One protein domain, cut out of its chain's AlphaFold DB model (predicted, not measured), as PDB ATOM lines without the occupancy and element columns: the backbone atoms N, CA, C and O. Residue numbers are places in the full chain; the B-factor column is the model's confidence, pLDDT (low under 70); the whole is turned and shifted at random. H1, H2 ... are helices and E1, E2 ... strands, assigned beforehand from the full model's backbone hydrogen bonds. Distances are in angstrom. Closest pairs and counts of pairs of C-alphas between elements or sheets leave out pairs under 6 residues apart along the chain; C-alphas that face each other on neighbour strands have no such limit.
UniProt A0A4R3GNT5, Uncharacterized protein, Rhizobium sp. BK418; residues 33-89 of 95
ATOM      1  N   ASP A  33      21.886 -13.834 -30.987       95.50
ATOM      2  CA  ASP A  33      22.598 -13.059 -32.007       95.50
ATOM      3  C   ASP A  33      21.820 -11.777 -32.340       95.50
ATOM      4  O   ASP A  33      20.591 -11.764 -32.433       95.50
ATOM      5  N   ILE A  34      22.533 -10.672 -32.542       95.25
ATOM      6  CA  ILE A  34      21.945  -9.389 -32.938       95.25
ATOM      7  C   ILE A  34      21.170  -9.473 -34.264       95.25
ATOM      8  O   ILE A  34      20.239  -8.697 -34.477       95.25
ATOM      9  N   ARG A  35      21.547 -10.390 -35.163       94.81
ATOM     10  CA  ARG A  35      20.850 -10.630 -36.433       94.81
ATOM     11  C   ARG A  35      19.491 -11.263 -36.193       94.81
ATOM     12  O   ARG A  35      18.511 -10.730 -36.701       94.81
ATOM     13  N   ASP A  36      19.439 -12.298 -35.359       95.38
ATOM     14  CA  ASP A  36      18.192 -12.959 -34.969       95.38
ATOM     15  C   ASP A  36      17.258 -11.950 -34.289       95.38
ATOM     16  O   ASP A  36      16.076 -11.865 -34.601       95.38
ATOM     17  N   PHE A  37      17.807 -11.092 -33.422       96.25
ATOM     18  CA  PHE A  37      17.034 -10.028 -32.782       96.25
ATOM     19  C   PHE A  37      16.484  -9.008 -33.791       96.25
ATOM     20  O   PHE A  37      15.332  -8.593 -33.694       96.25
ATOM     21  N   ARG A  38      17.275  -8.607 -34.796       95.75
ATOM     22  CA  ARG A  38      16.806  -7.727 -35.880       95.75
ATOM     23  C   ARG A  38      15.704  -8.387 -36.712       95.75
ATOM     24  O   ARG A  38      14.774  -7.696 -37.120       95.75
ATOM     25  N   GLU A  39      15.831  -9.677 -37.008       95.56
ATOM     26  CA  GLU A  39      14.817 -10.437 -37.746       95.56
ATOM     27  C   GLU A  39      13.507 -10.507 -36.959       95.56
ATOM     28  O   GLU A  39      12.450 -10.241 -37.526       95.56
ATOM     29  N   GLU A  40      13.582 -10.722 -35.648       96.38
ATOM     30  CA  GLU A  40      12.411 -10.703 -34.770       96.38
ATOM     31  C   GLU A  40      11.742  -9.321 -34.728       96.38
ATOM     32  O   GLU A  40      10.519  -9.213 -34.798       96.38
ATOM     33  N   MET A  41      12.529  -8.237 -34.693       94.50
ATOM     34  CA  MET A  41      11.979  -6.883 -34.806       94.50
ATOM     35  C   MET A  41      11.235  -6.688 -36.130       94.50
ATOM     36  O   MET A  41      10.127  -6.157 -36.137       94.50
ATOM     37  N   GLU A  42      11.827  -7.107 -37.250       94.69
ATOM     38  CA  GLU A  42      11.183  -7.029 -38.565       94.69
ATOM     39  C   GLU A  42       9.872  -7.823 -38.602       94.69
ATOM     40  O   GLU A  42       8.860  -7.294 -39.073       94.69
ATOM     41  N   LEU A  43       9.874  -9.045 -38.061       94.19
ATOM     42  CA  LEU A  43       8.687  -9.888 -37.955       94.19
ATOM     43  C   LEU A  43       7.588  -9.195 -37.140       94.19
ATOM     44  O   LEU A  43       6.453  -9.113 -37.602       94.19
ATOM     45  N   HIS A  44       7.932  -8.601 -35.998       93.38
ATOM     46  CA  HIS A  44       6.975  -7.914 -35.130       93.38
ATOM     47  C   HIS A  44       6.237  -6.771 -35.852       93.38
ATOM     48  O   HIS A  44       5.016  -6.640 -35.745       93.38
ATOM     49  N   TYR A  45       6.942  -5.964 -36.661       90.81
ATOM     50  CA  TYR A  45       6.297  -4.928 -37.485       90.81
ATOM     51  C   TYR A  45       5.391  -5.524 -38.568       90.81
ATOM     52  O   TYR A  45       4.292  -5.008 -38.798       90.81
ATOM     53  N   GLN A  46       5.825  -6.608 -39.218       91.44
ATOM     54  CA  GLN A  46       5.033  -7.297 -40.239       91.44
ATOM     55  C   GLN A  46       3.746  -7.895 -39.655       91.44
ATOM     56  O   GLN A  46       2.677  -7.729 -40.243       91.44
ATOM     57  N   GLU A  47       3.820  -8.526 -38.482       92.19
ATOM     58  CA  GLU A  47       2.671  -9.106 -37.778       92.19
ATOM     59  C   GLU A  47       1.671  -8.039 -37.317       92.19
ATOM     60  O   GLU A  47       0.458  -8.248 -37.381       92.19
ATOM     61  N   MET A  48       2.155  -6.852 -36.944       88.50
ATOM     62  CA  MET A  48       1.311  -5.686 -36.660       88.50
ATOM     63  C   MET A  48       0.693  -5.047 -37.916       88.50
ATOM     64  O   MET A  48      -0.070  -4.085 -37.799       88.50
ATOM     65  N   GLY A  49       1.027  -5.530 -39.119       88.94
ATOM     66  CA  GLY A  49       0.594  -4.935 -40.385       88.94
ATOM     67  C   GLY A  49       1.158  -3.529 -40.615       88.94
ATOM     68  O   GLY A  49       0.556  -2.733 -41.340       88.94
ATOM     69  N   ARG A  50       2.288  -3.198 -39.976       85.62
ATOM     70  CA  ARG A  50       2.956  -1.896 -40.065       85.62
ATOM     71  C   ARG A  50       4.162  -1.965 -41.010       85.62
ATOM     72  O   ARG A  50       4.773  -3.022 -41.167       85.62
ATOM     73  N   PRO A  51       4.533  -0.845 -41.655       88.50
ATOM     74  CA  PRO A  51       5.759  -0.798 -42.439       88.50
ATOM     75  C   PRO A  51       6.979  -0.986 -41.531       88.50
ATOM     76  O   PRO A  51       7.074  -0.368 -40.472       88.50
ATOM     77  N   VAL A  52       7.924  -1.812 -41.977       89.38
ATOM     78  CA  VAL A  52       9.196  -2.036 -41.280       89.38
ATOM     79  C   VAL A  52      10.053  -0.761 -41.374       89.38
ATOM     80  O   VAL A  52      10.275  -0.272 -42.488       89.38
ATOM     81  N   PRO A  53      10.553  -0.209 -40.252       88.75
ATOM     82  CA  PRO A  53      11.424   0.966 -40.264       88.75
ATOM     83  C   PRO A  53      12.713   0.737 -41.058       88.75
ATOM     84  O   PRO A  53      13.307  -0.340 -41.010       88.75
ATOM     85  N   ALA A  54      13.191   1.772 -41.754       88.12
ATOM     86  CA  ALA A  54      14.384   1.683 -42.601       88.12
ATOM     87  C   ALA A  54      15.651   1.307 -41.810       88.12
ATOM     88  O   ALA A  54      16.556   0.675 -42.357       88.12
ATOM     89  N   GLU A  55      15.704   1.674 -40.527       87.12
ATOM     90  CA  GLU A  55      16.771   1.314 -39.594       87.12
ATOM     91  C   GLU A  55      16.954  -0.192 -39.411       87.12
ATOM     92  O   GLU A  55      18.082  -0.634 -39.197       87.12
ATOM     93  N   ILE A  56      15.870  -0.967 -39.496       90.44
ATOM     94  CA  ILE A  56      15.921  -2.421 -39.336       90.44
ATOM     95  C   ILE A  56      15.607  -3.160 -40.632       90.44
ATOM     96  O   ILE A  56      15.975  -4.315 -40.727       90.44
ATOM     97  N   ALA A  57      15.028  -2.536 -41.661       89.38
ATOM     98  CA  ALA A  57      14.671  -3.193 -42.927       89.38
ATOM     99  C   ALA A  57      15.872  -3.712 -43.749       89.38
ATOM    100  O   ALA A  57      15.701  -4.553 -44.626       89.38
ATOM    101  N   ASP A  58      17.091  -3.231 -43.487       89.62
ATOM    102  CA  ASP A  58      18.305  -3.674 -44.184       89.62
ATOM    103  C   ASP A  58      19.089  -4.690 -43.329       89.62
ATOM    104  O   ASP A  58      19.708  -4.296 -42.335       89.62
ATOM    105  N   PRO A  59      19.137  -5.982 -43.707       87.69
ATOM    106  CA  PRO A  59      19.808  -7.014 -42.915       87.69
ATOM    107  C   PRO A  59      21.334  -6.834 -42.842       87.69
ATOM    108  O   PRO A  59      21.988  -7.439 -41.995       87.69
ATOM    109  N   GLN A  60      21.932  -5.996 -43.701       88.25
ATOM    110  CA  GLN A  60      23.363  -5.687 -43.638       88.25
ATOM    111  C   GLN A  60      23.685  -4.562 -42.643       88.25
ATOM    112  O   GLN A  60      24.852  -4.364 -42.292       88.25
ATOM    113  N   LYS A  61      22.678  -3.821 -42.162       88.81
ATOM    114  CA  LYS A  61      22.856  -2.678 -41.258       88.81
ATOM    115  C   LYS A  61      22.427  -3.024 -39.838       88.81
ATOM    116  O   LYS A  61      21.311  -2.763 -39.423       88.81
ATOM    117  N   LEU A  62      23.382  -3.516 -39.055       91.06
ATOM    118  CA  LEU A  62      23.155  -3.859 -37.645       91.06
ATOM    119  C   LEU A  62      23.383  -2.689 -36.678       91.06
ATOM    120  O   LEU A  62      23.079  -2.801 -35.496       91.06
ATOM    121  N   VAL A  63      23.927  -1.562 -37.148       91.94
ATOM    122  CA  VAL A  63      24.255  -0.409 -36.286       91.94
ATOM    123  C   VAL A  63      23.031   0.155 -35.546       91.94
ATOM    124  O   VAL A  63      23.175   0.467 -34.362       91.94
ATOM    125  N   PRO A  64      21.841   0.287 -36.162       91.62
ATOM    126  CA  PRO A  64      20.662   0.762 -35.439       91.62
ATOM    127  C   PRO A  64      20.202  -0.223 -34.360       91.62
ATOM    128  O   PRO A  64      20.029   0.173 -33.210       91.62
ATOM    129  N   THR A  65      20.126  -1.517 -34.680       93.75
ATOM    130  CA  THR A  65      19.827  -2.580 -33.705       93.75
ATOM    131  C   THR A  65      20.840  -2.593 -32.558       93.75
ATOM    132  O   THR A  65      20.473  -2.691 -31.390       93.75
ATOM    133  N   LEU A  66      22.123  -2.394 -32.871       93.62
ATOM    134  CA  LEU A  66      23.194  -2.318 -31.882       93.62
ATOM    135  C   LEU A  66      22.972  -1.153 -30.912       93.62
ATOM    136  O   LEU A  66      23.136  -1.318 -29.707       93.62
ATOM    137  N   ARG A  67      22.588   0.020 -31.427       92.94
ATOM    138  CA  ARG A  67      22.294   1.210 -30.614       92.94
ATOM    139  C   ARG A  67      21.123   0.965 -29.660       92.94
ATOM    140  O   ARG A  67      21.209   1.382 -28.507       92.94
ATOM    141  N   LEU A  68      20.081   0.265 -30.114       94.19
ATOM    142  CA  LEU A  68      18.929  -0.095 -29.280       94.19
ATOM    143  C   LEU A  68      19.335  -1.001 -28.110       94.19
ATOM    144  O   LEU A  68      18.953  -0.727 -26.972       94.19
ATOM    145  N   LEU A  69      20.163  -2.020 -28.365       94.62
ATOM    146  CA  LEU A  69      20.681  -2.913 -27.321       94.62
ATOM    147  C   LEU A  69      21.653  -2.190 -26.375       94.62
ATOM    148  O   LEU A  69      21.588  -2.363 -25.160       94.62
ATOM    149  N   GLN A  70      22.513  -1.310 -26.899       93.31
ATOM    150  CA  GLN A  70      23.429  -0.494 -26.091       93.31
ATOM    151  C   GLN A  70      22.702   0.481 -25.152       93.31
ATOM    152  O   GLN A  70      23.203   0.776 -24.067       93.31
ATOM    153  N   ALA A  71      21.511   0.958 -25.518       94.12
ATOM    154  CA  ALA A  71      20.668   1.741 -24.612       94.12
ATOM    155  C   ALA A  71      20.113   0.898 -23.441       94.12
ATOM    156  O   ALA A  71      19.729   1.439 -22.404       94.12
ATOM    157  N   ARG A  72      20.129  -0.434 -23.572       94.50
ATOM    158  CA  ARG A  72      19.571  -1.421 -22.633       94.50
ATOM    159  C   ARG A  72      20.652  -2.284 -21.984       94.50
ATOM    160  O   ARG A  72      20.393  -3.400 -21.547       94.50
ATOM    161  N   MET A  73      21.852  -1.723 -21.818       93.44
ATOM    162  CA  MET A  73      22.990  -2.368 -21.141       93.44
ATOM    163  C   MET A  73      22.727  -2.773 -19.675       93.44
ATOM    164  O   MET A  73      23.551  -3.439 -19.057       93.44
ATOM    165  N   HIS A  74      21.600  -2.344 -19.104       90.75
ATOM    166  CA  HIS A  74      21.119  -2.732 -17.778       90.75
ATOM    167  C   HIS A  74      20.208  -3.979 -17.797       90.75
ATOM    168  O   HIS A  74      19.816  -4.447 -16.731       90.75
ATOM    169  N   ILE A  75      19.882  -4.508 -18.983       92.25
ATOM    170  CA  ILE A  75      19.075  -5.721 -19.212       92.25
ATOM    171  C   ILE A  75      19.901  -6.771 -19.958       92.25
ATOM    172  O   ILE A  75      19.835  -7.952 -19.631       92.25
ATOM    173  N   VAL A  76      20.695  -6.347 -20.941       94.50
ATOM    174  CA  VAL A  76      21.538  -7.221 -21.765       94.50
ATOM    175  C   VAL A  76      22.978  -6.717 -21.810       94.50
ATOM    176  O   VAL A  76      23.238  -5.538 -21.606       94.50
ATOM    177  N   LYS A  77      23.932  -7.596 -22.110       94.31
ATOM    178  CA  LYS A  77      25.337  -7.242 -22.354       94.31
ATOM    179  C   LYS A  77      25.894  -8.023 -23.544       94.31
ATOM    180  O   LYS A  77      25.478  -9.161 -23.753       94.31
ATOM    181  N   PRO A  78      26.851  -7.472 -24.308       93.62
ATOM    182  CA  PRO A  78      27.539  -8.244 -25.332       93.62
ATOM    183  C   PRO A  78      28.436  -9.300 -24.670       93.62
ATOM    184  O   PRO A  78      29.146  -9.004 -23.707       93.62
ATOM    185  N   THR A  79      28.443 -10.526 -25.194       88.00
ATOM    186  CA  THR A  79      29.313 -11.605 -24.687       88.00
ATOM    187  C   THR A  79      30.756 -11.460 -25.180       88.00
ATOM    188  O   THR A  79      31.696 -11.957 -24.559       88.00
ATOM    189  N   ARG A  80      30.952 -10.762 -26.309       78.06
ATOM    190  CA  ARG A  80      32.253 -10.518 -26.951       78.06
ATOM    191  C   ARG A  80      32.399  -9.063 -27.376       78.06
ATOM    192  O   ARG A  80      31.420  -8.367 -27.623       78.06
ATOM    193  N   ILE A  81      33.646  -8.638 -27.586       70.94
ATOM    194  CA  ILE A  81      33.999  -7.276 -28.034       70.94
ATOM    195  C   ILE A  81      33.321  -6.911 -29.369       70.94
ATOM    196  O   ILE A  81      33.044  -5.743 -29.620       70.94
ATOM    197  N   THR A  82      33.024  -7.900 -30.219       73.06
ATOM    198  CA  THR A  82      32.381  -7.676 -31.523       73.06
ATOM    199  C   THR A  82      30.915  -7.247 -31.425       73.06
ATOM    200  O   THR A  82      30.396  -6.739 -32.413       73.06
ATOM    201  N   GLY A  83      30.245  -7.442 -30.280       77.00
ATOM    202  CA  GLY A  83      28.847  -7.033 -30.082       77.00
ATOM    203  C   GLY A  83      27.837  -7.754 -30.981       77.00
ATOM    204  O   GLY A  83      26.776  -7.202 -31.261       77.00
ATOM    205  N   ILE A  84      28.185  -8.947 -31.472       88.62
ATOM    206  CA  ILE A  84      27.306  -9.780 -32.305       88.62
ATOM    207  C   ILE A  84      26.420 -10.669 -31.433       88.62
ATOM    208  O   ILE A  84      25.212 -10.694 -31.617       88.62
ATOM    209  N   GLU A  85      27.010 -11.338 -30.447       94.75
ATOM    210  CA  GLU A  85      26.286 -12.163 -29.482       94.75
ATOM    211  C   GLU A  85      26.043 -11.364 -28.196       94.75
ATOM    212  O   GLU A  85      26.929 -10.652 -27.699       94.75
ATOM    213  N   TRP A  86      24.824 -11.474 -27.682       95.50
ATOM    214  CA  TRP A  86      24.307 -10.759 -26.523       95.50
ATOM    215  C   TRP A  86      23.748 -11.744 -25.504       95.50
ATOM    216  O   TRP A  86      23.307 -12.834 -25.848       95.50
ATOM    217  N   GLN A  87      23.778 -11.351 -24.237       95.19
ATOM    218  CA  GLN A  87      23.341 -12.143 -23.095       95.19
ATOM    219  C   GLN A  87      22.439 -11.302 -22.194       95.19
ATOM    220  O   GLN A  87      22.746 -10.136 -21.940       95.19
ATOM    221  N   PHE A  88      21.396 -11.909 -21.629       95.56
ATOM    222  CA  PHE A  88      20.591 -11.288 -20.575       95.56
ATOM    223  C   PHE A  88      21.323 -11.240 -19.226       95.56
ATOM    224  O   PHE A  88      21.950 -12.205 -18.782       95.56
ATOM    225  N   LEU A  89      21.200 -10.115 -18.524       91.75
ATOM    226  CA  LEU A  89      21.646  -9.973 -17.144       91.75
ATOM    227  C   LEU A  89      20.651 -10.692 -16.229       91.75
ATOM    228  O   LEU A  89      19.514 -10.256 -16.059       91.75
TER     229      LEU A  89
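AT A GLANCE: This is residues 33 to 89 of the 95 residues of an uncharacterized protein of Rhizobium sp. BK418 (UniProt A0A4R3GNT5). A longer helix, H1, runs along one side, the chain folds back over it through the short H2 and on to H3, which crosses near the beginning of H1, and a small two-stranded hairpin, E1 and E2, makes one end. Residues 48 to 50, where the chain turns after H1, lie at the other end. The printed part has 57 residues, with three named helices and then two named strands, in the order H1, H2, H3, E1, E2; the sheet is E1 - E2, antiparallel, and the class is mixed, helices and strands. It is compact, with a radius of gyration of the C-alphas of 11.6 A, yet elongated, spanning 33 by 21 by 16 A.

HOW THE PARTS SIT: Start at H1, residues 34 to 47; its residues 38 to 42 alone touch H2, residues 54 to 57, the closest C-alphas being those of Arg 38 and Ile 56, 6.4 A apart. Residues 34 to 38 alone of H1 only just touch H3, residues 63 to 70, with 3 pairs of C-alphas within 8 A; the closest are those of Arg 38 and Thr 65, 6.4 A apart. H1 and H3 are about perpendicular, at 80 degrees. H2 and H3 touch only at the corner, Glu 55 to Pro 64, 5.7 A between C-alphas. Next find the hairpin of E1, residues 76 to 78, and E2, residues 85 to 88, antiparallel at 151 degrees, with N 77 and O 87 at 2.8 A, within hydrogen-bond range. H1 and E1 are apart. Every O i to N i+4 pair is within hydrogen-bond range in H1 and H3; H2 is too short for one, and its one O i to N i+3 pair is not within range.

IN THESE COORDINATES: Find C-alpha 34 at (21.945, -9.389, -32.938); from there H1 runs 19.9 A to C-alpha 47. H3 is 10.2 A long, and E2 runs 10.6 A to C-alpha 88 at (20.591, -11.288, -20.575).

THE WHOLE: The two C-alphas farthest apart, those of Gly 49 and Ile 81, are 35.7 A apart. The printed part has no cut and no long link, and no printed residue is under 70 in pLDDT.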